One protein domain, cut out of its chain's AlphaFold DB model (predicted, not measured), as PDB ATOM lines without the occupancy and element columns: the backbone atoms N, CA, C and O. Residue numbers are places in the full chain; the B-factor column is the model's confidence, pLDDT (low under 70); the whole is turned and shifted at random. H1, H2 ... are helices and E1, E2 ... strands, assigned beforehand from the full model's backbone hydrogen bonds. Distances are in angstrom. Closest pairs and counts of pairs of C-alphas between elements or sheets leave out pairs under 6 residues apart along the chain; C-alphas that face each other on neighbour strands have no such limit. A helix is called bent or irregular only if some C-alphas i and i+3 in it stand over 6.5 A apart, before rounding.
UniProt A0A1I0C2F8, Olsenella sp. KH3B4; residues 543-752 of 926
ATOM      1  N   GLU A 543      38.556  10.020   5.901       97.50
ATOM      2  CA  GLU A 543      39.451  10.192   7.051       97.50
ATOM      3  C   GLU A 543      40.724  10.965   6.677       97.50
ATOM      4  O   GLU A 543      41.071  11.932   7.355       97.50
ATOM      5  N   ASP A 544      41.322  10.669   5.515       97.19
ATOM      6  CA  ASP A 544      42.465  11.431   4.982       97.19
ATOM      7  C   ASP A 544      42.097  12.907   4.711       97.19
ATOM      8  O   ASP A 544      42.937  13.804   4.831       97.19
ATOM      9  N   ASP A 545      40.842  13.191   4.335       97.81
ATOM     10  CA  ASP A 545      40.342  14.557   4.137       97.81
ATOM     11  C   ASP A 545      40.044  15.261   5.486       97.81
ATOM     12  O   ASP A 545      40.274  16.473   5.591       97.81
ATOM     13  N   VAL A 546      39.638  14.532   6.539       98.12
ATOM     14  CA  VAL A 546      39.503  15.047   7.922       98.12
ATOM     15  C   VAL A 546      40.864  15.376   8.535       98.12
ATOM     16  O   VAL A 546      41.042  16.498   9.023       98.12
ATOM     17  N   GLU A 547      41.839  14.462   8.481       97.50
ATOM     18  CA  GLU A 547      43.215  14.701   8.950       97.50
ATOM     19  C   GLU A 547      43.786  15.969   8.300       97.50
ATOM     20  O   GLU A 547      44.286  16.881   8.957       97.50
ATOM     21  N   LYS A 548      43.630  16.084   6.982       97.44
ATOM     22  CA  LYS A 548      44.092  17.204   6.153       97.44
ATOM     23  C   LYS A 548      43.383  18.529   6.447       97.44
ATOM     24  O   LYS A 548      44.020  19.581   6.340       97.44
ATOM     25  N   ALA A 549      42.110  18.504   6.847       97.81
ATOM     26  CA  ALA A 549      41.398  19.676   7.366       97.81
ATOM     27  C   ALA A 549      41.862  20.070   8.785       97.81
ATOM     28  O   ALA A 549      41.766  21.240   9.171       97.81
ATOM     29  N   ASN A 550      42.409  19.117   9.548       97.62
ATOM     30  CA  ASN A 550      42.746  19.273  10.962       97.62
ATOM     31  C   ASN A 550      44.240  19.173  11.304       97.62
ATOM     32  O   ASN A 550      44.570  19.275  12.474       97.62
ATOM     33  N   LYS A 551      45.141  19.124  10.315       95.81
ATOM     34  CA  LYS A 551      46.615  18.975  10.407       95.81
ATOM     35  C   LYS A 551      47.397  19.823  11.436       95.81
ATOM     36  O   LYS A 551      48.591  19.608  11.611       95.81
ATOM     37  N   ASP A 552      46.764  20.828  12.041       95.19
ATOM     38  CA  ASP A 552      47.311  21.704  13.087       95.19
ATOM     39  C   ASP A 552      46.574  21.475  14.431       95.19
ATOM     40  O   ASP A 552      46.377  22.399  15.222       95.19
ATOM     41  N   THR A 553      46.030  20.278  14.650       95.19
ATOM     42  CA  THR A 553      45.160  19.906  15.777       95.19
ATOM     43  C   THR A 553      45.394  18.435  16.115       95.19
ATOM     44  O   THR A 553      45.434  17.597  15.221       95.19
ATOM     45  N   ASP A 554      45.567  18.142  17.400       95.38
ATOM     46  CA  ASP A 554      45.707  16.785  17.926       95.38
ATOM     47  C   ASP A 554      44.305  16.173  18.068       95.38
ATOM     48  O   ASP A 554      43.545  16.589  18.942       95.38
ATOM     49  N   LEU A 555      43.923  15.298  17.131       94.69
ATOM     50  CA  LEU A 555      42.561  14.759  17.025       94.69
ATOM     51  C   LEU A 555      42.229  13.792  18.170       94.69
ATOM     52  O   LEU A 555      41.137  13.877  18.728       94.69
ATOM     53  N   ASP A 556      43.191  12.957  18.569       90.44
ATOM     54  CA  ASP A 556      43.051  11.951  19.633       90.44
ATOM     55  C   ASP A 556      42.855  12.588  21.025       90.44
ATOM     56  O   ASP A 556      42.396  11.939  21.965       90.44
ATOM     57  N   ALA A 557      43.206  13.871  21.169       95.19
ATOM     58  CA  ALA A 557      43.093  14.644  22.406       95.19
ATOM     59  C   ALA A 557      41.786  15.463  22.526       95.19
ATOM     60  O   ALA A 557      41.598  16.168  23.524       95.19
ATOM     61  N   LEU A 558      40.899  15.422  21.525       97.00
ATOM     62  CA  LEU A 558      39.640  16.176  21.531       97.00
ATOM     63  C   LEU A 558      38.527  15.438  22.307       97.00
ATOM     64  O   LEU A 558      38.410  14.217  22.215       97.00
ATOM     65  N   PRO A 559      37.668  16.153  23.059       97.81
ATOM     66  CA  PRO A 559      36.571  15.532  23.792       97.81
ATOM     67  C   PRO A 559      35.408  15.149  22.866       97.81
ATOM     68  O   PRO A 559      35.102  15.847  21.896       97.81
ATOM     69  N   THR A 560      34.694  14.077  23.212       98.38
ATOM     70  CA  THR A 560      33.406  13.760  22.588       98.38
ATOM     71  C   THR A 560      32.272  14.587  23.194       98.38
ATOM     72  O   THR A 560      32.243  14.887  24.390       98.38
ATOM     73  N   ALA A 561      31.304  14.940  22.356       98.38
ATOM     74  CA  ALA A 561      30.081  15.642  22.719       98.38
ATOM     75  C   ALA A 561      28.869  14.936  22.095       98.38
ATOM     76  O   ALA A 561      29.001  14.152  21.154       98.38
ATOM     77  N   LYS A 562      27.669  15.199  22.627       98.50
ATOM     78  CA  LYS A 562      26.418  14.621  22.112       98.50
ATOM     79  C   LYS A 562      25.526  15.686  21.486       98.50
ATOM     80  O   LYS A 562      25.410  16.797  22.001       98.50
ATOM     81  N   GLY A 563      24.916  15.334  20.362       97.81
ATOM     82  CA  GLY A 563      23.971  16.148  19.609       97.81
ATOM     83  C   GLY A 563      22.665  15.397  19.371       97.81
ATOM     84  O   GLY A 563      22.526  14.231  19.745       97.81
ATOM     85  N   THR A 564      21.708  16.066  18.735       98.31
ATOM     86  CA  THR A 564      20.479  15.432  18.250       98.31
ATOM     87  C   THR A 564      20.166  15.867  16.824       98.31
ATOM     88  O   THR A 564      20.438  17.006  16.441       98.31
ATOM     89  N   TYR A 565      19.583  14.957  16.045       97.31
ATOM     90  CA  TYR A 565      19.004  15.232  14.726       97.31
ATOM     91  C   TYR A 565      17.519  14.843  14.727       97.31
ATOM     92  O   TYR A 565      16.996  14.360  15.738       97.31
ATOM     93  N   THR A 566      16.772  15.125  13.658       95.38
ATOM     94  CA  THR A 566      15.334  14.805  13.600       95.38
ATOM     95  C   THR A 566      14.912  14.355  12.210       95.38
ATOM     96  O   THR A 566      14.994  15.121  11.255       95.38
ATOM     97  N   SER A 567      14.393  13.131  12.133       91.44
ATOM     98  CA  SER A 567      13.849  12.506  10.926       91.44
ATOM     99  C   SER A 567      12.476  11.919  11.251       91.44
ATOM    100  O   SER A 567      12.239  11.474  12.372       91.44
ATOM    101  N   ASP A 568      11.540  11.943  10.300       86.94
ATOM    102  CA  ASP A 568      10.229  11.269  10.422       86.94
ATOM    103  C   ASP A 568       9.371  11.732  11.620       86.94
ATOM    104  O   ASP A 568       8.523  11.002  12.136       86.94
ATOM    105  N   GLY A 569       9.609  12.958  12.099       90.06
ATOM    106  CA  GLY A 569       8.982  13.503  13.309       90.06
ATOM    107  C   GLY A 569       9.521  12.930  14.628       90.06
ATOM    108  O   GLY A 569       8.950  13.216  15.681       90.06
ATOM    109  N   ARG A 570      10.607  12.150  14.592       94.00
ATOM    110  CA  ARG A 570      11.333  11.619  15.754       94.00
ATOM    111  C   ARG A 570      12.684  12.316  15.897       94.00
ATOM    112  O   ARG A 570      13.364  12.574  14.909       94.00
ATOM    113  N   THR A 571      13.077  12.590  17.134       97.50
ATOM    114  CA  THR A 571      14.401  13.125  17.468       97.50
ATOM    115  C   THR A 571      15.289  11.989  17.962       97.50
ATOM    116  O   THR A 571      14.854  11.206  18.805       97.50
ATOM    117  N   TYR A 572      16.512  11.925  17.442       98.06
ATOM    118  CA  TYR A 572      17.501  10.876  17.702       98.06
ATOM    119  C   TYR A 572      18.804  11.499  18.216       98.06
ATOM    120  O   TYR A 572      19.138  12.628  17.844       98.06
ATOM    121  N   THR A 573      19.542  10.772  19.051       98.44
ATOM    122  CA  THR A 573      20.816  11.193  19.655       98.44
ATOM    123  C   THR A 573      22.006  10.715  18.827       98.44
ATOM    124  O   THR A 573      21.974   9.642  18.229       98.44
ATOM    125  N   PHE A 574      23.092  11.485  18.826       98.56
ATOM    126  CA  PHE A 574      24.381  11.048  18.292       98.56
ATOM    127  C   PHE A 574      25.551  11.590  19.115       98.56
ATOM    128  O   PHE A 574      25.404  12.570  19.849       98.56
ATOM    129  N   GLN A 575      26.716  10.963  18.982       98.75
ATOM    130  CA  GLN A 575      27.985  11.364  19.576       98.75
ATOM    131  C   GLN A 575      29.003  11.677  18.476       98.75
ATOM    132  O   GLN A 575      29.103  10.950  17.488       98.75
ATOM    133  N   TYR A 576      29.742  12.768  18.655       98.69
ATOM    134  CA  TYR A 576      30.739  13.301  17.726       98.69
ATOM    135  C   TYR A 576      31.922  13.884  18.513       98.69
ATOM    136  O   TYR A 576      31.842  14.016  19.737       98.69
ATOM    137  N   VAL A 577      33.000  14.281  17.836       98.62
ATOM    138  CA  VAL A 577      34.171  14.908  18.472       98.62
ATOM    139  C   VAL A 577      34.112  16.435  18.344       98.62
ATOM    140  O   VAL A 577      33.955  16.985  17.248       98.62
ATOM    141  N   GLU A 578      34.212  17.148  19.468       97.81
ATOM    142  CA  GLU A 578      34.110  18.611  19.500       97.81
ATOM    143  C   GLU A 578      35.379  19.277  18.938       97.81
ATOM    144  O   GLU A 578      36.505  18.903  19.258       97.81
ATOM    145  N   GLY A 579      35.207  20.303  18.098       96.25
ATOM    146  CA  GLY A 579      36.316  21.090  17.539       96.25
ATOM    147  C   GLY A 579      36.935  20.547  16.242       96.25
ATOM    148  O   GLY A 579      37.745  21.250  15.627       96.25
ATOM    149  N   VAL A 580      36.527  19.360  15.778       98.19
ATOM    150  CA  VAL A 580      36.890  18.837  14.447       98.19
ATOM    151  C   VAL A 580      36.325  19.753  13.360       98.19
ATOM    152  O   VAL A 580      35.138  20.077  13.347       98.19
ATOM    153  N   LYS A 581      37.186  20.183  12.433       98.00
ATOM    154  CA  LYS A 581      36.819  21.019  11.281       98.00
ATOM    155  C   LYS A 581      36.412  20.125  10.116       98.00
ATOM    156  O   LYS A 581      37.143  19.188   9.798       98.00
ATOM    157  N   ASP A 582      35.313  20.460   9.449       98.38
ATOM    158  CA  ASP A 582      34.871  19.731   8.261       98.38
ATOM    159  C   ASP A 582      35.884  19.838   7.103       98.38
ATOM    160  O   ASP A 582      36.420  20.927   6.847       98.38
ATOM    161  N   PRO A 583      36.104  18.758   6.329       97.00
ATOM    162  CA  PRO A 583      36.625  18.879   4.975       97.00
ATOM    163  C   PRO A 583      35.621  19.610   4.066       97.00
ATOM    164  O   PRO A 583      34.474  19.870   4.422       97.00
ATOM    165  N   LYS A 584      36.043  19.958   2.843       94.69
ATOM    166  CA  LYS A 584      35.202  20.715   1.886       94.69
ATOM    167  C   LYS A 584      33.932  19.988   1.433       94.69
ATOM    168  O   LYS A 584      33.050  20.624   0.864       94.69
ATOM    169  N   ASP A 585      33.915  18.675   1.589       96.06
ATOM    170  CA  ASP A 585      32.879  17.768   1.131       96.06
ATOM    171  C   ASP A 585      32.838  16.603   2.119       96.06
ATOM    172  O   ASP A 585      33.859  15.952   2.339       96.06
ATOM    173  N   ILE A 586      31.674  16.399   2.730       97.00
ATOM    174  CA  ILE A 586      31.396  15.354   3.722       97.00
ATOM    175  C   ILE A 586      30.393  14.323   3.184       97.00
ATOM    176  O   ILE A 586      29.823  13.569   3.956       97.00
ATOM    177  N   THR A 587      30.104  14.310   1.877       95.25
ATOM    178  CA  THR A 587      28.941  13.582   1.328       95.25
ATOM    179  C   THR A 587      29.159  12.083   1.091       95.25
ATOM    180  O   THR A 587      28.252  11.392   0.626       95.25
ATOM    181  N   GLY A 588      30.328  11.538   1.422       93.81
ATOM    182  CA  GLY A 588      30.596  10.104   1.350       93.81
ATOM    183  C   GLY A 588      32.062   9.763   1.578       93.81
ATOM    184  O   GLY A 588      32.897  10.656   1.736       93.81
ATOM    185  N   GLY A 589      32.345   8.465   1.599       97.50
ATOM    186  CA  GLY A 589      33.574   7.905   2.150       97.50
ATOM    187  C   GLY A 589      33.422   7.446   3.599       97.50
ATOM    188  O   GLY A 589      34.324   7.658   4.403       97.50
ATOM    189  N   TYR A 590      32.255   6.893   3.944       98.62
ATOM    190  CA  TYR A 590      31.953   6.392   5.286       98.62
ATOM    191  C   TYR A 590      31.956   4.870   5.331       98.62
ATOM    192  O   TYR A 590      31.390   4.219   4.450       98.62
ATOM    193  N   LEU A 591      32.483   4.348   6.434       98.69
ATOM    194  CA  LEU A 591      32.325   2.971   6.888       98.69
ATOM    195  C   LEU A 591      31.659   3.018   8.267       98.69
ATOM    196  O   LEU A 591      32.162   3.684   9.179       98.69
ATOM    197  N   VAL A 592      30.525   2.339   8.416       98.56
ATOM    198  CA  VAL A 592      29.753   2.286   9.663       98.56
ATOM    199  C   VAL A 592      29.456   0.840  10.053       98.56
ATOM    200  O   VAL A 592      29.356  -0.040   9.204       98.56
ATOM    201  N   GLU A 593      29.311   0.598  11.347       98.25
ATOM    202  CA  GLU A 593      29.009  -0.710  11.935       98.25
ATOM    203  C   GLU A 593      27.724  -0.577  12.746       98.25
ATOM    204  O   GLU A 593      27.596   0.349  13.549       98.25
ATOM    205  N   LYS A 594      26.751  -1.468  12.554       97.25
ATOM    206  CA  LYS A 594      25.592  -1.535  13.442       97.25
ATOM    207  C   LYS A 594      25.995  -2.276  14.711       97.25
ATOM    208  O   LYS A 594      26.253  -3.474  14.661       97.25
ATOM    209  N   ASP A 595      26.013  -1.563  15.832       95.75
ATOM    210  CA  ASP A 595      26.449  -2.069  17.132       95.75
ATOM    211  C   ASP A 595      25.523  -1.555  18.245       95.75
ATOM    212  O   ASP A 595      25.445  -0.356  18.521       95.75
ATOM    213  N   GLY A 596      24.790  -2.477  18.873       93.06
ATOM    214  CA  GLY A 596      23.988  -2.225  20.072       93.06
ATOM    215  C   GLY A 596      24.676  -2.590  21.394       93.06
ATOM    216  O   GLY A 596      24.139  -2.258  22.451       93.06
ATOM    217  N   ALA A 597      25.834  -3.255  21.356       90.25
ATOM    218  CA  ALA A 597      26.497  -3.874  22.502       90.25
ATOM    219  C   ALA A 597      27.699  -3.068  23.029       90.25
ATOM    220  O   ALA A 597      27.846  -2.922  24.247       90.25
ATOM    221  N   TYR A 598      28.547  -2.519  22.151       91.12
ATOM    222  CA  TYR A 598      29.830  -1.908  22.528       91.12
ATOM    223  C   TYR A 598      29.963  -0.416  22.185       91.12
ATOM    224  O   TYR A 598      30.833   0.240  22.763       91.12
ATOM    225  N   TYR A 599      29.057   0.140  21.370       94.50
ATOM    226  CA  TYR A 599      29.055   1.516  20.843       94.50
ATOM    227  C   TYR A 599      29.370   2.607  21.878       94.50
ATOM    228  O   TYR A 599      29.951   3.638  21.555       94.50
ATOM    229  N   ALA A 600      28.998   2.395  23.145       93.25
ATOM    230  CA  ALA A 600      29.223   3.342  24.232       93.25
ATOM    231  C   ALA A 600      30.717   3.553  24.570       93.25
ATOM    232  O   ALA A 600      31.042   4.511  25.274       93.25
ATOM    233  N   LYS A 601      31.608   2.677  24.082       91.31
ATOM    234  CA  LYS A 601      33.074   2.819  24.131       91.31
ATOM    235  C   LYS A 601      33.649   3.559  22.915       91.31
ATOM    236  O   LYS A 601      34.788   4.006  22.978       91.31
ATOM    237  N   GLU A 602      32.899   3.636  21.818       94.88
ATOM    238  CA  GLU A 602      33.378   4.097  20.514       94.88
ATOM    239  C   GLU A 602      33.288   5.627  20.386       94.88
ATOM    240  O   GLU A 602      32.444   6.286  21.003       94.88
ATOM    241  N   THR A 603      34.163   6.200  19.560       96.81
ATOM    242  CA  THR A 603      34.360   7.653  19.440       96.81
ATOM    243  C   THR A 603      33.120   8.368  18.889       96.81
ATOM    244  O   THR A 603      32.616   9.306  19.519       96.81
ATOM    245  N   CYS A 604      32.578   7.895  17.761       98.44
ATOM    246  CA  CYS A 604      31.436   8.496  17.064       98.44
ATOM    247  C   CYS A 604      30.338   7.456  16.785       98.44
ATOM    248  O   CYS A 604      30.615   6.391  16.240       98.44
ATOM    249  N   TRP A 605      29.081   7.773  17.106       98.75
ATOM    250  CA  TRP A 605      27.928   6.881  16.892       98.75
ATOM    251  C   TRP A 605      26.612   7.661  16.791       98.75
ATOM    252  O   TRP A 605      26.539   8.816  17.213       98.75
ATOM    253  N   PHE A 606      25.554   7.046  16.260       98.75
ATOM    254  CA  PHE A 606      24.225   7.651  16.122       98.75
ATOM    255  C   PHE A 606      23.077   6.644  16.296       98.75
ATOM    256  O   PHE A 606      23.169   5.480  15.906       98.75
ATOM    257  N   GLU A 607      21.970   7.109  16.878       98.56
ATOM    258  CA  GLU A 607      20.703   6.379  16.981       98.56
ATOM    259  C   GLU A 607      19.903   6.445  15.667       98.56
ATOM    260  O   GLU A 607      19.907   7.455  14.959       98.56
ATOM    261  N   THR A 608      19.155   5.378  15.383       97.88
ATOM    262  CA  THR A 608      18.196   5.250  14.272       97.88
ATOM    263  C   THR A 608      16.942   4.506  14.745       97.88
ATOM    264  O   THR A 608      16.893   3.978  15.859       97.88
ATOM    265  N   SER A 609      15.928   4.371  13.887       96.31
ATOM    266  CA  SER A 609      14.723   3.581  14.174       96.31
ATOM    267  C   SER A 609      14.955   2.073  14.355       96.31
ATOM    268  O   SER A 609      14.032   1.398  14.804       96.31
ATOM    269  N   ILE A 610      16.140   1.543  14.018       94.81
ATOM    270  CA  ILE A 610      16.509   0.117  14.165       94.81
ATOM    271  C   ILE A 610      17.668  -0.112  15.157       94.81
ATOM    272  O   ILE A 610      18.262  -1.191  15.196       94.81
ATOM    273  N   GLY A 611      18.004   0.893  15.969       95.50
ATOM    274  CA  GLY A 611      19.102   0.842  16.941       95.50
ATOM    275  C   GLY A 611      20.276   1.740  16.556       95.50
ATOM    276  O   GLY A 611      20.100   2.725  15.840       95.50
ATOM    277  N   ILE A 612      21.461   1.426  17.076       97.81
ATOM    278  CA  ILE A 612      22.635   2.304  17.022       97.81
ATOM    279  C   ILE A 612      23.632   1.828  15.962       97.81
ATOM    280  O   ILE A 612      23.776   0.631  15.713       97.81
ATOM    281  N   PHE A 613      24.293   2.798  15.335       98.62
ATOM    282  CA  PHE A 613      25.404   2.612  14.409       98.62
ATOM    283  C   PHE A 613      26.617   3.414  14.888       98.62
ATOM    284  O   PHE A 613      26.479   4.543  15.360       98.62
ATOM    285  N   VAL A 614      27.804   2.848  14.723       98.56
ATOM    286  CA  VAL A 614      29.110   3.441  15.022       98.56
ATOM    287  C   VAL A 614      29.768   3.878  13.715       98.56
ATOM    288  O   VAL A 614      29.677   3.175  12.709       98.56
ATOM    289  N   VAL A 615      30.456   5.021  13.709       98.50
ATOM    290  CA  VAL A 615      31.269   5.463  12.565       98.50
ATOM    291  C   VAL A 615      32.686   4.911  12.727       98.50
ATOM    292  O   VAL A 615      33.421   5.339  13.612       98.50
ATOM    293  N   LYS A 616      33.061   3.942  11.882       97.88
ATOM    294  CA  LYS A 616      34.358   3.237  11.936       97.88
ATOM    295  C   LYS A 616      35.420   3.869  11.037       97.88
ATOM    296  O   LYS A 616      36.605   3.643  11.245       97.88
ATOM    297  N   SER A 617      34.995   4.640  10.036       98.12
ATOM    298  CA  SER A 617      35.827   5.627   9.347       98.12
ATOM    299  C   SER A 617      34.925   6.738   8.779       98.12
ATOM    300  O   SER A 617      33.905   6.414   8.155       98.12
ATOM    301  N   PRO A 618      35.239   8.030   8.997       98.06
ATOM    302  CA  PRO A 618      36.303   8.531   9.873       98.06
ATOM    303  C   PRO A 618      35.993   8.276  11.361       98.06
ATOM    304  O   PRO A 618      34.903   8.608  11.824       98.06
ATOM    305  N   GLU A 619      36.943   7.710  12.112       96.75
ATOM    306  CA  GLU A 619      36.789   7.360  13.539       96.75
ATOM    307  C   GLU A 619      36.604   8.628  14.400       96.75
ATOM    308  O   GLU A 619      35.760   8.685  15.299       96.75
ATOM    309  N   VAL A 620      37.335   9.696  14.056       97.94
ATOM    310  CA  VAL A 620      37.171  11.048  14.607       97.94
ATOM    311  C   VAL A 620      36.385  11.912  13.617       97.94
ATOM    312  O   VAL A 620      36.924  12.383  12.615       97.94
ATOM    313  N   ALA A 621      35.103  12.150  13.906       98.19
ATOM    314  CA  ALA A 621      34.176  12.865  13.027       98.19
ATOM    315  C   ALA A 621      33.564  14.114  13.688       98.19
ATOM    316  O   ALA A 621      33.274  14.140  14.888       98.19
ATOM    317  N   SER A 622      33.327  15.155  12.884       98.56
ATOM    318  CA  SER A 622      32.655  16.388  13.320       98.56
ATOM    319  C   SER A 622      31.158  16.185  13.606       98.56
ATOM    320  O   SER A 622      30.535  15.218  13.158       98.56
ATOM    321  N   GLN A 623      30.536  17.170  14.265       98.50
ATOM    322  CA  GLN A 623      29.081  17.210  14.442       98.50
ATOM    323  C   GLN A 623      28.322  17.100  13.109       98.50
ATOM    324  O   GLN A 623      27.335  16.370  13.024       98.50
ATOM    325  N   ASN A 624      28.781  17.806  12.071       98.50
ATOM    326  CA  ASN A 624      28.129  17.824  10.762       98.50
ATOM    327  C   ASN A 624      28.315  16.488  10.031       98.50
ATOM    328  O   ASN A 624      27.384  16.011   9.386       98.50
ATOM    329  N   GLN A 625      29.486  15.858  10.171       98.56
ATOM    330  CA  GLN A 625      29.780  14.561   9.565       98.56
ATOM    331  C   GLN A 625      28.939  13.431  10.156       98.56
ATOM    332  O   GLN A 625      28.421  12.622   9.386       98.56
ATOM    333  N   VAL A 626      28.786  13.372  11.486       98.75
ATOM    334  CA  VAL A 626      27.947  12.349  12.133       98.75
ATOM    335  C   VAL A 626      26.464  12.613  11.859       98.75
ATOM    336  O   VAL A 626      25.738  11.684  11.518       98.75
ATOM    337  N   CYS A 627      26.018  13.875  11.916       98.25
ATOM    338  CA  CYS A 627      24.637  14.238  11.587       98.25
ATOM    339  C   CYS A 627      24.274  13.869  10.137       98.25
ATOM    340  O   CYS A 627      23.211  13.298   9.908       98.25
ATOM    341  N   TYR A 628      25.169  14.126   9.172       97.88
ATOM    342  CA  TYR A 628      24.946  13.768   7.770       97.88
ATOM    343  C   TYR A 628      24.750  12.258   7.588       97.88
ATOM    344  O   TYR A 628      23.718  11.846   7.060       97.88
ATOM    345  N   ILE A 629      25.695  11.419   8.037       98.50
ATOM    346  CA  ILE A 629      25.591   9.965   7.824       98.50
ATOM    347  C   ILE A 629      24.402   9.354   8.583       98.50
ATOM    348  O   ILE A 629      23.744   8.461   8.048       98.50
ATOM    349  N   ALA A 630      24.047   9.896   9.753       98.62
ATOM    350  CA  ALA A 630      22.851   9.498  10.493       98.62
ATOM    351  C   ALA A 630      21.552   9.793   9.718       98.62
ATOM    352  O   ALA A 630      20.688   8.922   9.602       98.62
ATOM    353  N   GLU A 631      21.440  10.979   9.110       97.75
ATOM    354  CA  GLU A 631      20.316  11.328   8.232       97.75
ATOM    355  C   GLU A 631      20.266  10.447   6.971       97.75
ATOM    356  O   GLU A 631      19.179  10.035   6.567       97.75
ATOM    357  N   GLN A 632      21.414  10.102   6.366       98.06
ATOM    358  CA  GLN A 632      21.446   9.196   5.205       98.06
ATOM    359  C   GLN A 632      20.989   7.777   5.566       98.06
ATOM    360  O   GLN A 632      20.160   7.206   4.860       98.06
ATOM    361  N   ILE A 633      21.506   7.212   6.661       98.50
ATOM    362  CA  ILE A 633      21.162   5.856   7.108       98.50
ATOM    363  C   ILE A 633      19.686   5.792   7.521       98.50
ATOM    364  O   ILE A 633      18.982   4.880   7.091       98.50
ATOM    365  N   GLN A 634      19.166   6.778   8.263       98.56
ATOM    366  CA  GLN A 634      17.742   6.813   8.614       98.56
ATOM    367  C   GLN A 634      16.842   6.927   7.374       98.56
ATOM    368  O   GLN A 634      15.856   6.197   7.273       98.56
ATOM    369  N   ALA A 635      17.195   7.769   6.398       97.94
ATOM    370  CA  ALA A 635      16.462   7.851   5.135       97.94
ATOM    371  C   ALA A 635      16.508   6.529   4.341       97.94
ATOM    372  O   ALA A 635      15.485   6.122   3.786       97.94
ATOM    373  N   ALA A 636      17.639   5.815   4.351       98.56
ATOM    374  CA  ALA A 636      17.762   4.501   3.723       98.56
ATOM    375  C   ALA A 636      16.913   3.419   4.415       98.56
ATOM    376  O   ALA A 636      16.259   2.625   3.738       98.56
ATOM    377  N   ILE A 637      16.846   3.433   5.751       98.19
ATOM    378  CA  ILE A 637      15.958   2.573   6.549       98.19
ATOM    379  C   ILE A 637      14.484   2.842   6.208       98.19
ATOM    380  O   ILE A 637      13.698   1.907   6.056       98.19
ATOM    381  N   ASN A 638      14.100   4.109   6.028       97.56
ATOM    382  CA  ASN A 638      12.742   4.468   5.620       97.56
ATOM    383  C   ASN A 638      12.429   3.969   4.202       97.56
ATOM    384  O   ASN A 638      11.382   3.364   3.984       97.56
ATOM    385  N   ALA A 639      13.350   4.168   3.252       98.25
ATOM    386  CA  ALA A 639      13.215   3.682   1.879       98.25
ATOM    387  C   ALA A 639      13.040   2.151   1.836       98.25
ATOM    388  O   ALA A 639      12.137   1.663   1.157       98.25
ATOM    389  N   MET A 640      13.812   1.411   2.636       98.06
ATOM    390  CA  MET A 640      13.689  -0.040   2.813       98.06
ATOM    391  C   MET A 640      12.292  -0.459   3.299       98.06
ATOM    392  O   MET A 640      11.687  -1.346   2.697       98.06
ATOM    393  N   TYR A 641      11.741   0.195   4.330       97.31
ATOM    394  CA  TYR A 641      10.369  -0.078   4.796       97.31
ATOM    395  C   TYR A 641       9.283   0.328   3.781       97.31
ATOM    396  O   TYR A 641       8.186  -0.228   3.805       97.31
ATOM    397  N   GLU A 642       9.575   1.247   2.857       97.06
ATOM    398  CA  GLU A 642       8.721   1.566   1.703       97.06
ATOM    399  C   GLU A 642       8.941   0.632   0.491       97.06
ATOM    400  O   GLU A 642       8.300   0.821  -0.547       97.06
ATOM    401  N   GLY A 643       9.829  -0.365   0.592       97.56
ATOM    402  CA  GLY A 643      10.152  -1.299  -0.492       97.56
ATOM    403  C   GLY A 643      11.037  -0.709  -1.602       97.56
ATOM    404  O   GLY A 643      10.987  -1.183  -2.737       97.56
ATOM    405  N   LYS A 644      11.815   0.341  -1.306       98.31
ATOM    406  CA  LYS A 644      12.622   1.109  -2.268       98.31
ATOM    407  C   LYS A 644      14.122   0.969  -1.998       98.31
ATOM    408  O   LYS A 644      14.593   1.240  -0.898       98.31
ATOM    409  N   PHE A 645      14.864   0.625  -3.046       98.56
ATOM    410  CA  PHE A 645      16.293   0.310  -3.019       98.56
ATOM    411  C   PHE A 645      16.984   0.894  -4.256       98.56
ATOM    412  O   PHE A 645      16.303   1.252  -5.223       98.56
ATOM    413  N   ASN A 646      18.317   0.970  -4.239       98.19
ATOM    414  CA  ASN A 646      19.150   1.358  -5.390       98.19
ATOM    415  C   ASN A 646      18.773   2.739  -5.988       98.19
ATOM    416  O   ASN A 646      18.868   2.974  -7.199       98.19
ATOM    417  N   LEU A 647      18.312   3.661  -5.137       97.75
ATOM    418  CA  LEU A 647      17.885   5.006  -5.507       97.75
ATOM    419  C   LEU A 647      19.084   5.934  -5.729       97.75
ATOM    420  O   LEU A 647      20.112   5.849  -5.061       97.75
ATOM    421  N   ASN A 648      18.929   6.855  -6.680       91.75
ATOM    422  CA  ASN A 648      19.976   7.803  -7.070       91.75
ATOM    423  C   ASN A 648      19.673   9.243  -6.616       91.75
ATOM    424  O   ASN A 648      20.570  10.082  -6.592       91.75
ATOM    425  N   ASP A 649      18.424   9.543  -6.259       94.25
ATOM    426  CA  ASP A 649      17.907  10.872  -5.910       94.25
ATOM    427  C   ASP A 649      17.686  11.088  -4.401       94.25
ATOM    428  O   ASP A 649      17.623  12.232  -3.952       94.25
ATOM    429  N   GLN A 650      17.633  10.010  -3.616       95.25
ATOM    430  CA  GLN A 650      17.618  10.012  -2.151       95.25
ATOM    431  C   GLN A 650      18.371   8.786  -1.612       95.25
ATOM    432  O   GLN A 650      18.599   7.835  -2.359       95.25
ATOM    433  N   ALA A 651      18.737   8.792  -0.328       98.06
ATOM    434  CA  ALA A 651      19.449   7.672   0.281       98.06
ATOM    435  C   ALA A 651      18.604   6.381   0.315       98.06
ATOM    436  O   ALA A 651      17.405   6.411   0.599       98.06
ATOM    437  N   SER A 652      19.242   5.243   0.037       98.69
ATOM    438  CA  SER A 652      18.639   3.902   0.102       98.69
ATOM    439  C   SER A 652      19.714   2.835   0.273       98.69
ATOM    440  O   SER A 652      20.842   3.043  -0.170       98.69
ATOM    441  N   PHE A 653      19.358   1.677   0.828       98.75
ATOM    442  CA  PHE A 653      20.237   0.514   0.745       98.75
ATOM    443  C   PHE A 653      20.296  -0.034  -0.689       98.75
ATOM    444  O   PHE A 653      19.337   0.098  -1.461       98.75
ATOM    445  N   ASP A 654      21.420  -0.647  -1.038       98.75
ATOM    446  CA  ASP A 654      21.485  -1.589  -2.148       98.75
ATOM    447  C   ASP A 654      20.719  -2.872  -1.786       98.75
ATOM    448  O   ASP A 654      20.810  -3.375  -0.664       98.75
ATOM    449  N   LEU A 655      19.925  -3.385  -2.726       98.75
ATOM    450  CA  LEU A 655      19.121  -4.588  -2.521       98.75
ATOM    451  C   LEU A 655      19.961  -5.871  -2.554       98.75
ATOM    452  O   LEU A 655      19.607  -6.821  -1.863       98.75
ATOM    453  N   ASP A 656      21.022  -5.930  -3.361       98.62
ATOM    454  CA  ASP A 656      21.747  -7.182  -3.602       98.62
ATOM    455  C   ASP A 656      22.639  -7.545  -2.415       98.62
ATOM    456  O   ASP A 656      22.466  -8.616  -1.835       98.62
ATOM    457  N   SER A 657      23.497  -6.616  -1.986       98.62
ATOM    458  CA  SER A 657      24.334  -6.752  -0.787       98.62
ATOM    459  C   SER A 657      23.491  -7.000   0.467       98.62
ATOM    460  O   SER A 657      23.770  -7.932   1.215       98.62
ATOM    461  N   LEU A 658      22.387  -6.267   0.672       98.50
ATOM    462  CA  LEU A 658      21.515  -6.484   1.832       98.50
ATOM    463  C   LEU A 658      20.787  -7.841   1.791       98.50
ATOM    464  O   LEU A 658      20.654  -8.482   2.835       98.50
ATOM    465  N   SER A 659      20.351  -8.316   0.619       98.50
ATOM    466  CA  SER A 659      19.765  -9.659   0.479       98.50
ATOM    467  C   SER A 659      20.788 -10.781   0.628       98.50
ATOM    468  O   SER A 659      20.454 -11.797   1.231       98.50
ATOM    469  N   LYS A 660      22.007 -10.620   0.104       98.69
ATOM    470  CA  LYS A 660      23.102 -11.595   0.224       98.69
ATOM    471  C   LYS A 660      23.613 -11.678   1.661       98.69
ATOM    472  O   LYS A 660      23.673 -12.774   2.211       98.69
ATOM    473  N   SER A 661      23.858 -10.543   2.312       98.00
ATOM    474  CA  SER A 661      24.241 -10.501   3.724       98.00
ATOM    475  C   SER A 661      23.135 -11.025   4.640       98.00
ATOM    476  O   SER A 661      23.441 -11.788   5.553       98.00
ATOM    477  N   TYR A 662      21.854 -10.725   4.377       97.75
ATOM    478  CA  TYR A 662      20.752 -11.403   5.077       97.75
ATOM    479  C   TYR A 662      20.774 -12.919   4.840       97.75
ATOM    480  O   TYR A 662      20.684 -13.677   5.801       97.75
ATOM    481  N   LEU A 663      20.921 -13.366   3.587       98.19
ATOM    482  CA  LEU A 663      20.902 -14.785   3.237       98.19
ATOM    483  C   LEU A 663      22.017 -15.566   3.937       98.19
ATOM    484  O   LEU A 663      21.729 -16.616   4.500       98.19
ATOM    485  N   VAL A 664      23.258 -15.069   3.922       98.38
ATOM    486  CA  VAL A 664      24.392 -15.745   4.571       98.38
ATOM    487  C   VAL A 664      24.179 -15.817   6.082       98.38
ATOM    488  O   VAL A 664      24.253 -16.905   6.645       98.38
ATOM    489  N   ASN A 665      23.835 -14.699   6.730       97.75
ATOM    490  CA  ASN A 665      23.631 -14.666   8.182       97.75
ATOM    491  C   ASN A 665      22.427 -15.503   8.639       97.75
ATOM    492  O   ASN A 665      22.508 -16.176   9.663       97.75
ATOM    493  N   GLU A 666      21.315 -15.505   7.900       96.62
ATOM    494  CA  GLU A 666      20.186 -16.391   8.201       96.62
ATOM    495  C   GLU A 666      20.557 -17.853   7.953       96.62
ATOM    496  O   GLU A 666      20.297 -18.700   8.807       96.62
ATOM    497  N   PHE A 667      21.188 -18.175   6.822       97.75
ATOM    498  CA  PHE A 667      21.571 -19.549   6.508       97.75
ATOM    499  C   PHE A 667      22.469 -20.140   7.601       97.75
ATOM    500  O   PHE A 667      22.149 -21.211   8.114       97.75
ATOM    501  N   THR A 668      23.503 -19.419   8.047       96.94
ATOM    502  CA  THR A 668      24.394 -19.854   9.139       96.94
ATOM    503  C   THR A 668      23.808 -19.665  10.542       96.94
ATOM    504  O   THR A 668      24.412 -20.128  11.505       96.94
ATOM    505  N   LYS A 669      22.643 -19.017  10.689       95.38
ATOM    506  CA  LYS A 669      22.075 -18.571  11.976       95.38
ATOM    507  C   LYS A 669      23.061 -17.741  12.811       95.38
ATOM    508  O   LYS A 669      23.297 -18.026  13.985       95.38
ATOM    509  N   ASN A 670      23.636 -16.700  12.215       94.19
ATOM    510  CA  ASN A 670      24.427 -15.718  12.950       94.19
ATOM    511  C   ASN A 670      23.511 -14.800  13.787       94.19
ATOM    512  O   ASN A 670      22.919 -13.847  13.278       94.19
ATOM    513  N   ILE A 671      23.400 -15.094  15.084       89.31
ATOM    514  CA  ILE A 671      22.612 -14.332  16.066       89.31
ATOM    515  C   ILE A 671      23.003 -12.850  16.146       89.31
ATOM    516  O   ILE A 671      22.139 -11.998  16.375       89.31
ATOM    517  N   ASP A 672      24.279 -12.538  15.926       89.88
ATOM    518  CA  ASP A 672      24.816 -11.189  16.060       89.88
ATOM    519  C   ASP A 672      24.412 -10.279  14.879       89.88
ATOM    520  O   ASP A 672      24.446  -9.052  15.004       89.88
ATOM    521  N   PHE A 673      23.892 -10.843  13.778       94.06
ATOM    522  CA  PHE A 673      23.396 -10.101  12.614       94.06
ATOM    523  C   PHE A 673      22.325  -9.060  12.967       94.06
ATOM    524  O   PHE A 673      21.264  -9.350  13.532       94.06
ATOM    525  N   PHE A 674      22.599  -7.811  12.587       92.94
ATOM    526  CA  PHE A 674      21.843  -6.613  12.951       92.94
ATOM    527  C   PHE A 674      21.687  -6.364  14.469       92.94
ATOM    528  O   PHE A 674      20.967  -5.437  14.855       92.94
ATOM    529  N   PHE A 675      22.391  -7.091  15.339       90.69
ATOM    530  CA  PHE A 675      22.562  -6.755  16.756       90.69
ATOM    531  C   PHE A 675      23.907  -6.047  16.996       90.69
ATOM    532  O   PHE A 675      23.929  -4.942  17.544       90.69
ATOM    533  N   THR A 676      24.994  -6.640  16.504       93.00
ATOM    534  CA  THR A 676      26.366  -6.110  16.479       93.00
ATOM    535  C   THR A 676      27.032  -6.430  15.131       93.00
ATOM    536  O   THR A 676      26.398  -7.012  14.248       93.00
ATOM    537  N   SER A 677      28.284  -6.007  14.942       93.50
ATOM    538  CA  SER A 677      29.232  -6.566  13.962       93.50
ATOM    539  C   SER A 677      28.778  -6.565  12.492       93.50
ATOM    540  O   SER A 677      29.367  -7.225  11.646       93.50
ATOM    541  N   THR A 678      27.740  -5.795  12.154       97.00
ATOM    542  CA  THR A 678      27.152  -5.746  10.809       97.00
ATOM    543  C   THR A 678      27.610  -4.468  10.120       97.00
ATOM    544  O   THR A 678      27.217  -3.373  10.536       97.00
ATOM    545  N   TYR A 679      28.451  -4.584   9.095       98.38
ATOM    546  CA  TYR A 679      29.081  -3.433   8.447       98.38
ATOM    547  C   TYR A 679      28.277  -2.905   7.257       98.38
ATOM    548  O   TYR A 679      27.529  -3.626   6.599       98.38
ATOM    549  N   PHE A 680      28.425  -1.603   7.012       98.62
ATOM    550  CA  PHE A 680      27.838  -0.890   5.886       98.62
ATOM    551  C   PHE A 680      28.804   0.189   5.400       98.62
ATOM    552  O   PHE A 680      29.497   0.820   6.207       98.62
ATOM    553  N   TYR A 681      28.787   0.494   4.104       98.50
ATOM    554  CA  TYR A 681      29.576   1.597   3.558       98.50
ATOM    555  C   TYR A 681      28.782   2.506   2.616       98.50
ATOM    556  O   TYR A 681      27.788   2.114   2.001       98.50
ATOM    557  N   LYS A 682      29.239   3.759   2.500       97.88
ATOM    558  CA  LYS A 682      28.674   4.768   1.593       97.88
ATOM    559  C   LYS A 682      29.787   5.580   0.932       97.88
ATOM    560  O   LYS A 682      30.394   6.439   1.577       97.88
ATOM    561  N   ASP A 683      29.998   5.374  -0.366       97.31
ATOM    562  CA  ASP A 683      30.968   6.143  -1.155       97.31
ATOM    563  C   ASP A 683      30.494   7.581  -1.481       97.31
ATOM    564  O   ASP A 683      29.326   7.963  -1.316       97.31
ATOM    565  N   LYS A 684      31.445   8.409  -1.916       94.25
ATOM    566  CA  LYS A 684      31.319   9.819  -2.282       94.25
ATOM    567  C   LYS A 684      30.518  10.015  -3.567       94.25
ATOM    568  O   LYS A 684      30.845   9.483  -4.619       94.25
ATOM    569  N   GLY A 685      29.470  10.833  -3.497       89.69
ATOM    570  CA  GLY A 685      28.588  11.107  -4.636       89.69
ATOM    571  C   GLY A 685      27.574   9.998  -4.956       89.69
ATOM    572  O   GLY A 685      26.661  10.245  -5.740       89.69
ATOM    573  N   SER A 686      27.674   8.824  -4.322       94.62
ATOM    574  CA  SER A 686      26.595   7.832  -4.295       94.62
ATOM    575  C   SER A 686      25.507   8.235  -3.292       94.62
ATOM    576  O   SER A 686      25.796   8.878  -2.282       94.62
ATOM    577  N   ASN A 687      24.264   7.817  -3.532       96.44
ATOM    578  CA  ASN A 687      23.186   7.796  -2.530       96.44
ATOM    579  C   ASN A 687      22.844   6.364  -2.068       96.44
ATOM    580  O   ASN A 687      22.052   6.178  -1.145       96.44
ATOM    581  N   VAL A 688      23.473   5.357  -2.676       98.31
ATOM    582  CA  VAL A 688      23.317   3.947  -2.321       98.31
ATOM    583  C   VAL A 688      24.270   3.598  -1.175       98.31
ATOM    584  O   VAL A 688      25.429   4.023  -1.175       98.31
ATOM    585  N   ILE A 689      23.759   2.848  -0.199       98.75
ATOM    586  CA  ILE A 689      24.487   2.347   0.971       98.75
ATOM    587  C   ILE A 689      24.528   0.821   0.886       98.75
ATOM    588  O   ILE A 689      23.483   0.183   0.760       98.75
ATOM    589  N   TYR A 690      25.720   0.247   0.959       98.62
ATOM    590  CA  TYR A 690      25.951  -1.193   0.829       98.62
ATOM    591  C   TYR A 690      26.001  -1.847   2.211       98.62
ATOM    592  O   TYR A 690      26.384  -1.186   3.178       98.62
ATOM    593  N   ALA A 691      25.574  -3.107   2.320       97.88
ATOM    594  CA  ALA A 691      25.422  -3.836   3.587       97.88
ATOM    595  C   ALA A 691      26.464  -4.960   3.727       97.88
ATOM    596  O   ALA A 691      26.127  -6.142   3.816       97.88
ATOM    597  N   GLU A 692      27.732  -4.570   3.665       96.88
ATOM    598  CA  GLU A 692      28.918  -5.425   3.603       96.88
ATOM    599  C   GLU A 692      30.150  -4.633   4.118       96.88
ATOM    600  O   GLU A 692      30.086  -3.393   4.173       96.88
ATOM    601  N   PRO A 693      31.270  -5.278   4.507       97.19
ATOM    602  CA  PRO A 693      31.540  -6.721   4.512       97.19
ATOM    603  C   PRO A 693      30.806  -7.518   5.600       97.19
ATOM    604  O   PRO A 693      30.215  -6.968   6.529       97.19
ATOM    605  N   LEU A 694      30.882  -8.844   5.478       97.56
ATOM    606  CA  LEU A 694      30.538  -9.794   6.539       97.56
ATOM    607  C   LEU A 694      31.604  -9.780   7.652       97.56
ATOM    608  O   LEU A 694      32.784  -9.565   7.372       97.56
ATOM    609  N   TRP A 695      31.196 -10.010   8.906       96.25
ATOM    610  CA  TRP A 695      32.084 -10.061  10.076       96.25
ATOM    611  C   TRP A 695      31.455 -10.867  11.243       96.25
ATOM    612  O   TRP A 695      30.231 -10.936  11.316       96.25
ATOM    613  N   ASP A 696      32.285 -11.434  12.136       93.06
ATOM    614  CA  ASP A 696      31.953 -12.250  13.332       93.06
ATOM    615  C   ASP A 696      30.990 -13.428  13.049       93.06
ATOM    616  O   ASP A 696      29.774 -13.295  13.191       93.06
ATOM    617  N   PHE A 697      31.524 -14.603  12.696       95.19
ATOM    618  CA  PHE A 697      30.751 -15.835  12.471       95.19
ATOM    619  C   PHE A 697      31.202 -17.034  13.325       95.19
ATOM    620  O   PHE A 697      30.538 -18.071  13.270       95.19
ATOM    621  N   ASP A 698      32.259 -16.923  14.140       91.69
ATOM    622  CA  ASP A 698      32.739 -18.021  14.999       91.69
ATOM    623  C   ASP A 698      31.616 -18.631  15.871       91.69
ATOM    624  O   ASP A 698      31.400 -19.843  15.858       91.69
ATOM    625  N   GLY A 699      30.785 -17.797  16.497       90.31
ATOM    626  CA  GLY A 699      29.548 -18.193  17.174       90.31
ATOM    627  C   GLY A 699      28.326 -18.377  16.259       90.31
ATOM    628  O   GLY A 699      27.294 -17.765  16.544       90.31
ATOM    629  N   SER A 700      28.403 -19.194  15.201       93.31
ATOM    630  CA  SER A 700      27.272 -19.522  14.299       93.31
ATOM    631  C   SER A 700      27.177 -21.029  13.958       93.31
ATOM    632  O   SER A 700      27.678 -21.868  14.701       93.31
ATOM    633  N   MET A 701      26.452 -21.408  12.899       95.38
ATOM    634  CA  MET A 701      26.353 -22.776  12.346       95.38
ATOM    635  C   MET A 701      25.911 -23.856  13.353       95.38
ATOM    636  O   MET A 701      26.322 -25.011  13.297       95.38
ATOM    637  N   GLY A 702      25.027 -23.466  14.276       93.25
ATOM    638  CA  GLY A 702      24.346 -24.366  15.207       93.25
ATOM    639  C   GLY A 702      24.840 -24.341  16.654       93.25
ATOM    640  O   GLY A 702      24.138 -24.858  17.520       93.25
ATOM    641  N   VAL A 703      25.987 -23.721  16.962       92.38
ATOM    642  CA  VAL A 703      26.611 -23.875  18.297       92.38
ATOM    643  C   VAL A 703      25.963 -23.065  19.426       92.38
ATOM    644  O   VAL A 703      26.033 -23.491  20.578       92.38
ATOM    645  N   ARG A 704      25.333 -21.920  19.125       90.38
ATOM    646  CA  ARG A 704      24.823 -20.956  20.125       90.38
ATOM    647  C   ARG A 704      23.647 -21.487  20.962       90.38
ATOM    648  O   ARG A 704      22.884 -22.350  20.526       90.38
ATOM    649  N   THR A 705      23.486 -20.944  22.167       88.06
ATOM    650  CA  THR A 705      22.440 -21.309  23.147       88.06
ATOM    651  C   THR A 705      21.790 -20.097  23.834       88.06
ATOM    652  O   THR A 705      20.834 -20.262  24.595       88.06
ATOM    653  N   ASP A 706      22.261 -18.877  23.559       82.62
ATOM    654  CA  ASP A 706      21.939 -17.651  24.300       82.62
ATOM    655  C   ASP A 706      20.596 -16.976  23.942       82.62
ATOM    656  O   ASP A 706      20.065 -16.236  24.772       82.62
ATOM    657  N   ASP A 707      19.982 -17.294  22.795       78.00
ATOM    658  CA  ASP A 707      18.589 -16.923  22.458       78.00
ATOM    659  C   ASP A 707      17.696 -18.162  22.239       78.00
ATOM    660  O   ASP A 707      17.203 -18.459  21.149       78.00
ATOM    661  N   GLY A 708      17.495 -18.915  23.322       73.38
ATOM    662  CA  GLY A 708      16.659 -20.118  23.354       73.38
ATOM    663  C   GLY A 708      17.430 -21.367  22.929       73.38
ATOM    664  O   GLY A 708      17.855 -21.498  21.785       73.38
ATOM    665  N   ASP A 709      17.577 -22.312  23.859       70.94
ATOM    666  CA  ASP A 709      18.585 -23.375  23.785       70.94
ATOM    667  C   ASP A 709      18.567 -24.206  22.483       70.94
ATOM    668  O   ASP A 709      19.630 -24.524  21.948       70.94
ATOM    669  N   ALA A 710      17.393 -24.531  21.926       78.44
ATOM    670  CA  ALA A 710      17.304 -25.283  20.671       78.44
ATOM    671  C   ALA A 710      17.249 -24.411  19.401       78.44
ATOM    672  O   ALA A 710      17.355 -24.961  18.306       78.44
ATOM    673  N   ASN A 711      17.082 -23.084  19.487       82.50
ATOM    674  CA  ASN A 711      16.810 -22.238  18.311       82.50
ATOM    675  C   ASN A 711      17.941 -22.230  17.282       82.50
ATOM    676  O   ASN A 711      17.659 -22.212  16.085       82.50
ATOM    677  N   PHE A 712      19.191 -22.287  17.734       86.06
ATOM    678  CA  PHE A 712      20.366 -22.332  16.864       86.06
ATOM    679  C   PHE A 712      20.753 -23.779  16.553       86.06
ATOM    680  O   PHE A 712      20.928 -24.118  15.382       86.06
ATOM    681  N   LYS A 713      20.750 -24.657  17.569       88.06
ATOM    682  CA  LYS A 713      21.022 -26.096  17.412       88.06
ATOM    683  C   LYS A 713      20.122 -26.787  16.380       88.06
ATOM    684  O   LYS A 713      20.599 -27.669  15.665       88.06
ATOM    685  N   LYS A 714      18.839 -26.405  16.282       90.25
ATOM    686  CA  LYS A 714      17.908 -26.925  15.265       90.25
ATOM    687  C   LYS A 714      18.241 -26.351  13.886       90.25
ATOM    688  O   LYS A 714      18.405 -25.141  13.731       90.25
ATOM    689  N   TYR A 715      18.290 -27.200  12.865       93.88
ATOM    690  CA  TYR A 715      18.588 -26.780  11.490       93.88
ATOM    691  C   TYR A 715      17.427 -26.006  10.831       93.88
ATOM    692  O   TYR A 715      17.638 -25.315   9.838       93.88
ATOM    693  N   SER A 716      16.200 -26.105  11.353       94.12
ATOM    694  CA  SER A 716      14.992 -25.523  10.754       94.12
ATOM    695  C   SER A 716      14.621 -24.135  11.295       94.12
ATOM    696  O   SER A 716      15.150 -23.674  12.312       94.12
ATOM    697  N   GLY A 717      13.710 -23.449  10.600       92.62
ATOM    698  CA  GLY A 717      13.184 -22.134  10.977       92.62
ATOM    699  C   GLY A 717      14.172 -20.971  10.819       92.62
ATOM    700  O   GLY A 717      15.322 -21.142  10.398       92.62
ATOM    701  N   TYR A 718      13.708 -19.777  11.182       91.31
ATOM    702  CA  TYR A 718      14.424 -18.506  11.045       91.31
ATOM    703  C   TYR A 718      14.965 -18.026  12.395       91.31
ATOM    704  O   TYR A 718      14.259 -18.087  13.408       91.31
ATOM    705  N   SER A 719      16.228 -17.595  12.447       86.06
ATOM    706  CA  SER A 719      16.963 -17.393  13.709       86.06
ATOM    707  C   SER A 719      18.072 -16.331  13.621       86.06
ATOM    708  O   SER A 719      19.194 -16.566  14.055       86.06
ATOM    709  N   VAL A 720      17.754 -15.136  13.108       88.75
ATOM    710  CA  VAL A 720      18.601 -13.932  13.263       88.75
ATOM    711  C   VAL A 720      17.837 -12.833  14.020       88.75
ATOM    712  O   VAL A 720      17.168 -12.007  13.400       88.75
ATOM    713  N   PRO A 721      17.862 -12.805  15.369       85.75
ATOM    714  CA  PRO A 721      16.946 -11.975  16.164       85.75
ATOM    715  C   PRO A 721      17.071 -10.470  15.894       85.75
ATOM    716  O   PRO A 721      16.057  -9.779  15.767       85.75
ATOM    717  N   GLY A 722      18.298  -9.959  15.731       87.50
ATOM    718  CA  GLY A 722      18.544  -8.560  15.358       87.50
ATOM    719  C   GLY A 722      18.034  -8.209  13.953       87.50
ATOM    720  O   GLY A 722      17.572  -7.090  13.720       87.50
ATOM    721  N   GLY A 723      18.060  -9.179  13.034       88.88
ATOM    722  CA  GLY A 723      17.596  -9.067  11.650       88.88
ATOM    723  C   GLY A 723      16.147  -9.508  11.405       88.88
ATOM    724  O   GLY A 723      15.699  -9.454  10.264       88.88
ATOM    725  N   ALA A 724      15.385  -9.910  12.428       88.50
ATOM    726  CA  ALA A 724      14.102 -10.617  12.281       88.50
ATOM    727  C   ALA A 724      12.947  -9.821  11.625       88.50
ATOM    728  O   ALA A 724      11.848 -10.344  11.471       88.50
ATOM    729  N   TYR A 725      13.166  -8.559  11.243       91.12
ATOM    730  CA  TYR A 725      12.239  -7.765  10.426       91.12
ATOM    731  C   TYR A 725      12.676  -7.646   8.955       91.12
ATOM    732  O   TYR A 725      11.863  -7.255   8.118       91.12
ATOM    733  N   ILE A 726      13.928  -7.972   8.617       94.50
ATOM    734  CA  ILE A 726      14.482  -7.891   7.256       94.50
ATOM    735  C   ILE A 726      13.745  -8.863   6.323       94.50
ATOM    736  O   ILE A 726      13.357  -8.491   5.217       94.50
ATOM    737  N   ASN A 727      13.445 -10.069   6.815       90.12
ATOM    738  CA  ASN A 727      12.659 -11.078   6.101       90.12
ATOM    739  C   ASN A 727      11.190 -10.673   5.847       90.12
ATOM    740  O   ASN A 727      10.558 -11.210   4.943       90.12
ATOM    741  N   THR A 728      10.655  -9.685   6.576       93.06
ATOM    742  CA  THR A 728       9.297  -9.155   6.349       93.06
ATOM    743  C   THR A 728       9.221  -8.171   5.178       93.06
ATOM    744  O   THR A 728       8.123  -7.802   4.763       93.06
ATOM    745  N   ILE A 729      10.365  -7.749   4.621       96.38
ATOM    746  CA  ILE A 729      10.440  -6.848   3.466       96.38
ATOM    747  C   ILE A 729      10.401  -7.686   2.170       96.38
ATOM    748  O   ILE A 729      11.396  -8.341   1.844       96.38
ATOM    749  N   PRO A 730       9.307  -7.669   1.375       96.00
ATOM    750  CA  PRO A 730       9.105  -8.673   0.322       96.00
ATOM    751  C   PRO A 730      10.144  -8.652  -0.807       96.00
ATOM    752  O   PRO A 730      10.373  -9.673  -1.450       96.00
ATOM    753  N   SER A 731      10.782  -7.506  -1.062       97.38
ATOM    754  CA  SER A 731      11.875  -7.390  -2.035       97.38
ATOM    755  C   SER A 731      13.157  -8.071  -1.554       97.38
ATOM    756  O   SER A 731      13.768  -8.796  -2.337       97.38
ATOM    757  N   ILE A 732      13.537  -7.877  -0.283       97.69
ATOM    758  CA  ILE A 732      14.744  -8.481   0.298       97.69
ATOM    759  C   ILE A 732      14.563  -9.997   0.382       97.69
ATOM    760  O   ILE A 732      15.431 -10.745  -0.066       97.69
ATOM    761  N   TRP A 733      13.400 -10.434   0.877       96.12
ATOM    762  CA  TRP A 733      12.997 -11.839   0.939       96.12
ATOM    763  C   TRP A 733      13.102 -12.527  -0.424       96.12
ATOM    764  O   TRP A 733      13.825 -13.509  -0.590       96.12
ATOM    765  N   LYS A 734      12.442 -11.956  -1.437       97.12
ATOM    766  CA  LYS A 734      12.410 -12.514  -2.790       97.12
ATOM    767  C   LYS A 734      13.792 -12.547  -3.446       97.12
ATOM    768  O   LYS A 734      14.104 -13.539  -4.102       97.12
ATOM    769  N   ARG A 735      14.633 -11.516  -3.270       98.19
ATOM    770  CA  ARG A 735      16.000 -11.535  -3.819       98.19
ATOM    771  C   ARG A 735      16.897 -12.531  -3.073       98.19
ATOM    772  O   ARG A 735      17.653 -13.234  -3.732       98.19
ATOM    773  N   ALA A 736      16.749 -12.701  -1.757       98.19
ATOM    774  CA  ALA A 736      17.455 -13.742  -1.002       98.19
ATOM    775  C   ALA A 736      17.050 -15.164  -1.453       98.19
ATOM    776  O   ALA A 736      17.915 -16.009  -1.680       98.19
ATOM    777  N   GLN A 737      15.757 -15.419  -1.694       98.25
ATOM    778  CA  GLN A 737      15.294 -16.672  -2.312       98.25
ATOM    779  C   GLN A 737      15.858 -16.870  -3.731       98.25
ATOM    780  O   GLN A 737      16.159 -17.997  -4.128       98.25
ATOM    781  N   GLU A 738      15.975 -15.802  -4.523       98.50
ATOM    782  CA  GLU A 738      16.557 -15.849  -5.869       98.50
ATOM    783  C   GLU A 738      18.049 -16.193  -5.847       98.50
ATOM    784  O   GLU A 738      18.438 -17.073  -6.614       98.50
ATOM    785  N   VAL A 739      18.839 -15.562  -4.969       98.62
ATOM    786  CA  VAL A 739      20.262 -15.884  -4.742       98.62
ATOM    787  C   VAL A 739      20.405 -17.324  -4.255       98.62
ATOM    788  O   VAL A 739      21.193 -18.079  -4.815       98.62
ATOM    789  N   TRP A 740      19.601 -17.767  -3.282       98.69
ATOM    790  CA  TRP A 740      19.653 -19.155  -2.811       98.69
ATOM    791  C   TRP A 740      19.442 -20.163  -3.947       98.69
ATOM    792  O   TRP A 740      20.230 -21.092  -4.102       98.69
ATOM    793  N   LYS A 741      18.410 -19.971  -4.777       98.44
ATOM    794  CA  LYS A 741      18.069 -20.910  -5.862       98.44
ATOM    795  C   LYS A 741      19.041 -20.891  -7.047       98.44
ATOM    796  O   LYS A 741      19.073 -21.870  -7.788       98.44
ATOM    797  N   GLN A 742      19.766 -19.795  -7.270       97.81
ATOM    798  CA  GLN A 742      20.640 -19.619  -8.441       97.81
ATOM    799  C   GLN A 742      22.128 -19.772  -8.116       97.81
ATOM    800  O   GLN A 742      22.882 -20.232  -8.969       97.81
ATOM    801  N   GLU A 743      22.531 -19.388  -6.907       98.19
ATOM    802  CA  GLU A 743      23.922 -19.164  -6.514       98.19
ATOM    803  C   GLU A 743      24.269 -20.085  -5.320       98.19
ATOM    804  O   GLU A 743      25.002 -21.062  -5.482       98.19
ATOM    805  N   LEU A 744      23.674 -19.864  -4.137       98.31
ATOM    806  CA  LEU A 744      24.147 -20.509  -2.899       98.31
ATOM    807  C   LEU A 744      23.748 -21.993  -2.731       98.31
ATOM    808  O   LEU A 744      24.551 -22.771  -2.228       98.31
ATOM    809  N   SER A 745      22.568 -22.437  -3.176       98.50
ATOM    810  CA  SER A 745      22.183 -23.863  -3.105       98.50
ATOM    811  C   SER A 745      23.078 -24.766  -3.973       98.50
ATOM    812  O   SER A 745      23.584 -25.772  -3.461       98.50
ATOM    813  N   PRO A 746      23.378 -24.412  -5.246       98.38
ATOM    814  CA  PRO A 746      24.412 -25.088  -6.026       98.38
ATOM    815  C   PRO A 746      25.784 -25.123  -5.341       98.38
ATOM    816  O   PRO A 746      26.421 -26.178  -5.358       98.38
ATOM    817  N   LEU A 747      26.224 -24.024  -4.717       98.69
ATOM    818  CA  LEU A 747      27.492 -23.976  -3.979       98.69
ATOM    819  C   LEU A 747      27.476 -24.909  -2.758       98.69
ATOM    820  O   LEU A 747      28.391 -25.715  -2.601       98.69
ATOM    821  N   MET A 748      26.420 -24.895  -1.943       98.56
ATOM    822  CA  MET A 748      26.304 -25.804  -0.796       98.56
ATOM    823  C   MET A 748      26.356 -27.277  -1.222       98.56
ATOM    824  O   MET A 748      27.114 -28.055  -0.647       98.56
ATOM    825  N   ALA A 749      25.594 -27.654  -2.253       97.69
ATOM    826  CA  ALA A 749      25.451 -29.047  -2.674       97.69
ATOM    827  C   ALA A 749      26.637 -29.604  -3.486       97.69
ATOM    828  O   ALA A 749      26.875 -30.807  -3.443       97.69
ATOM    829  N   ASN A 750      27.355 -28.769  -4.250       97.81
ATOM    830  CA  ASN A 750      28.422 -29.225  -5.159       97.81
ATOM    831  C   ASN A 750      29.830 -28.785  -4.727       97.81
ATOM    832  O   ASN A 750      30.804 -29.368  -5.200       97.81
ATOM    833  N   VAL A 751      29.945 -27.772  -3.860       98.69
ATOM    834  CA  VAL A 751      31.220 -27.260  -3.337       98.69
ATOM    835  C   VAL A 751      31.344 -27.581  -1.853       98.69
ATOM    836  O   VAL A 751      32.100 -28.481  -1.510       98.69
ATOM    837  N   VAL A 752      30.573 -26.932  -0.974       98.62
ATOM    838  CA  VAL A 752      30.770 -27.015   0.490       98.62
ATOM    839  C   VAL A 752      30.635 -28.451   1.015       98.62
ATOM    840  O   VAL A 752      31.504 -28.927   1.747       98.62
TER     841      VAL A 752
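What this domain is: This is residues 543 to 752 of the 926 residues of a protein of Olsenella sp. KH3B4 (UniProt A0A1I0C2F8). A strongly twisted, curled sheet of six strands wraps round one long helix, H2, and a second group of helices, H3 and the bent H5, extends the body beyond the E6 edge of the sheet. H1 sits near the opposite end of the long axis from H5, while H4 lies far out at the H5 end, among long stretches with no named element. The printed part has 210 residues, with five named helices and six named strands in the order H1 E1 E2 E3 E4 E5 H2 H3 E6 H4 H5; the sheet runs E1 E2 E4 E5 E3 E6, antiparallel throughout, and the class is mixed, helices and strands. The whole is compact, with a radius of gyration of the C-alphas of 18.3 A, yet elongated in outline, spanning 57 by 37 by 37 A.

Where its parts are: The sheet holds E1, residues 560 to 567, 22.8 A long; E2, residues 570 to 577, 23.2 A; E4, residues 605 to 608; E5, residues 611 to 617, 19.0 A; E3, residues 590 to 594; and E6, residues 678 to 682. E1 begins at C-alpha 560, (33.406, 13.760, 22.588). H2, residues 623 to 641, measures 27.2 A, and H3, residues 655 to 668, 19.9 A. H1, residues 543 to 550, begins at C-alpha 543, (39.451, 10.192, 7.051). H4, residues 709 to 713, is irregular, with C-alphas 709 and 712 7.2 A apart. H5, residues 730 to 752, was assigned as one helix by its hydrogen bonds but is bent: C-alphas 742 and 745 are 7.0 A apart. Its arms are H5a, residues 730 to 742, 18.2 A long, and H5b, residues 745 to 752, itself only just irregular, with C-alphas 749 and 752 6.51 A apart. H5b ends at C-alpha 752, (30.770, -27.015, 0.490).

How they stand to each other: E1 and E6 are the edge strands of the sheet. E1 and E2 form a hairpin, with N 561 and O 576 at 2.8 A; E4 and E5 form another, with N 606 and O 613 at 2.8 A. Between E2 and E4, N 575 and O 605 are 2.8 A apart; between E5 and E3, N 614 and O 593, 2.8 A; between E3 and E6, N 594 and O 678, 2.8 A. The sheet curls round H2, which is on one face of it, giving two layers, a sheet with a helix on one face; the closest C-alphas of E2 and H2, those of Tyr 576 and Gln 623, are 5.4 A apart. E5, H2, H3 and E6 make a split strand-helix-strand unit, two strands running the same way with E3 between them, and its crossover is left-handed. H3 only grazes the sheet, with residues 657 to 665. H3 and H5a touch, their closest C-alphas, Ser 659 and Ala 736, 4.9 A apart; they run the same way at a steep tilt of 68 degrees, only just short of about perpendicular. H5a and H5b stand at a steep tilt of 49 degrees. H1 is only just not on the sheet, with 4 pairs of C-alphas within 10 A. H4 is apart from H3. Every O i to N i+4 pair is within hydrogen-bond range in H1, H2, H3 and H5a, against 3 of 4 in H5b and 0 of 1 in H4, where 1 of 2 O i to N i+3 pairs is within range.

The domain as a whole: The C-alphas farthest apart, those of Asp 552 and Ala 749, are 57.5 A apart. The printed part has no cut. The long links are E2 to E3, H2 to H3, E6 to H4, with 26 residues, and H4 to H5. Residues 652 to 653 pair with residues 688 to 689, parallel. Mean pLDDT of the printed part is 95.6 and of H4 81; no printed residue is under 70.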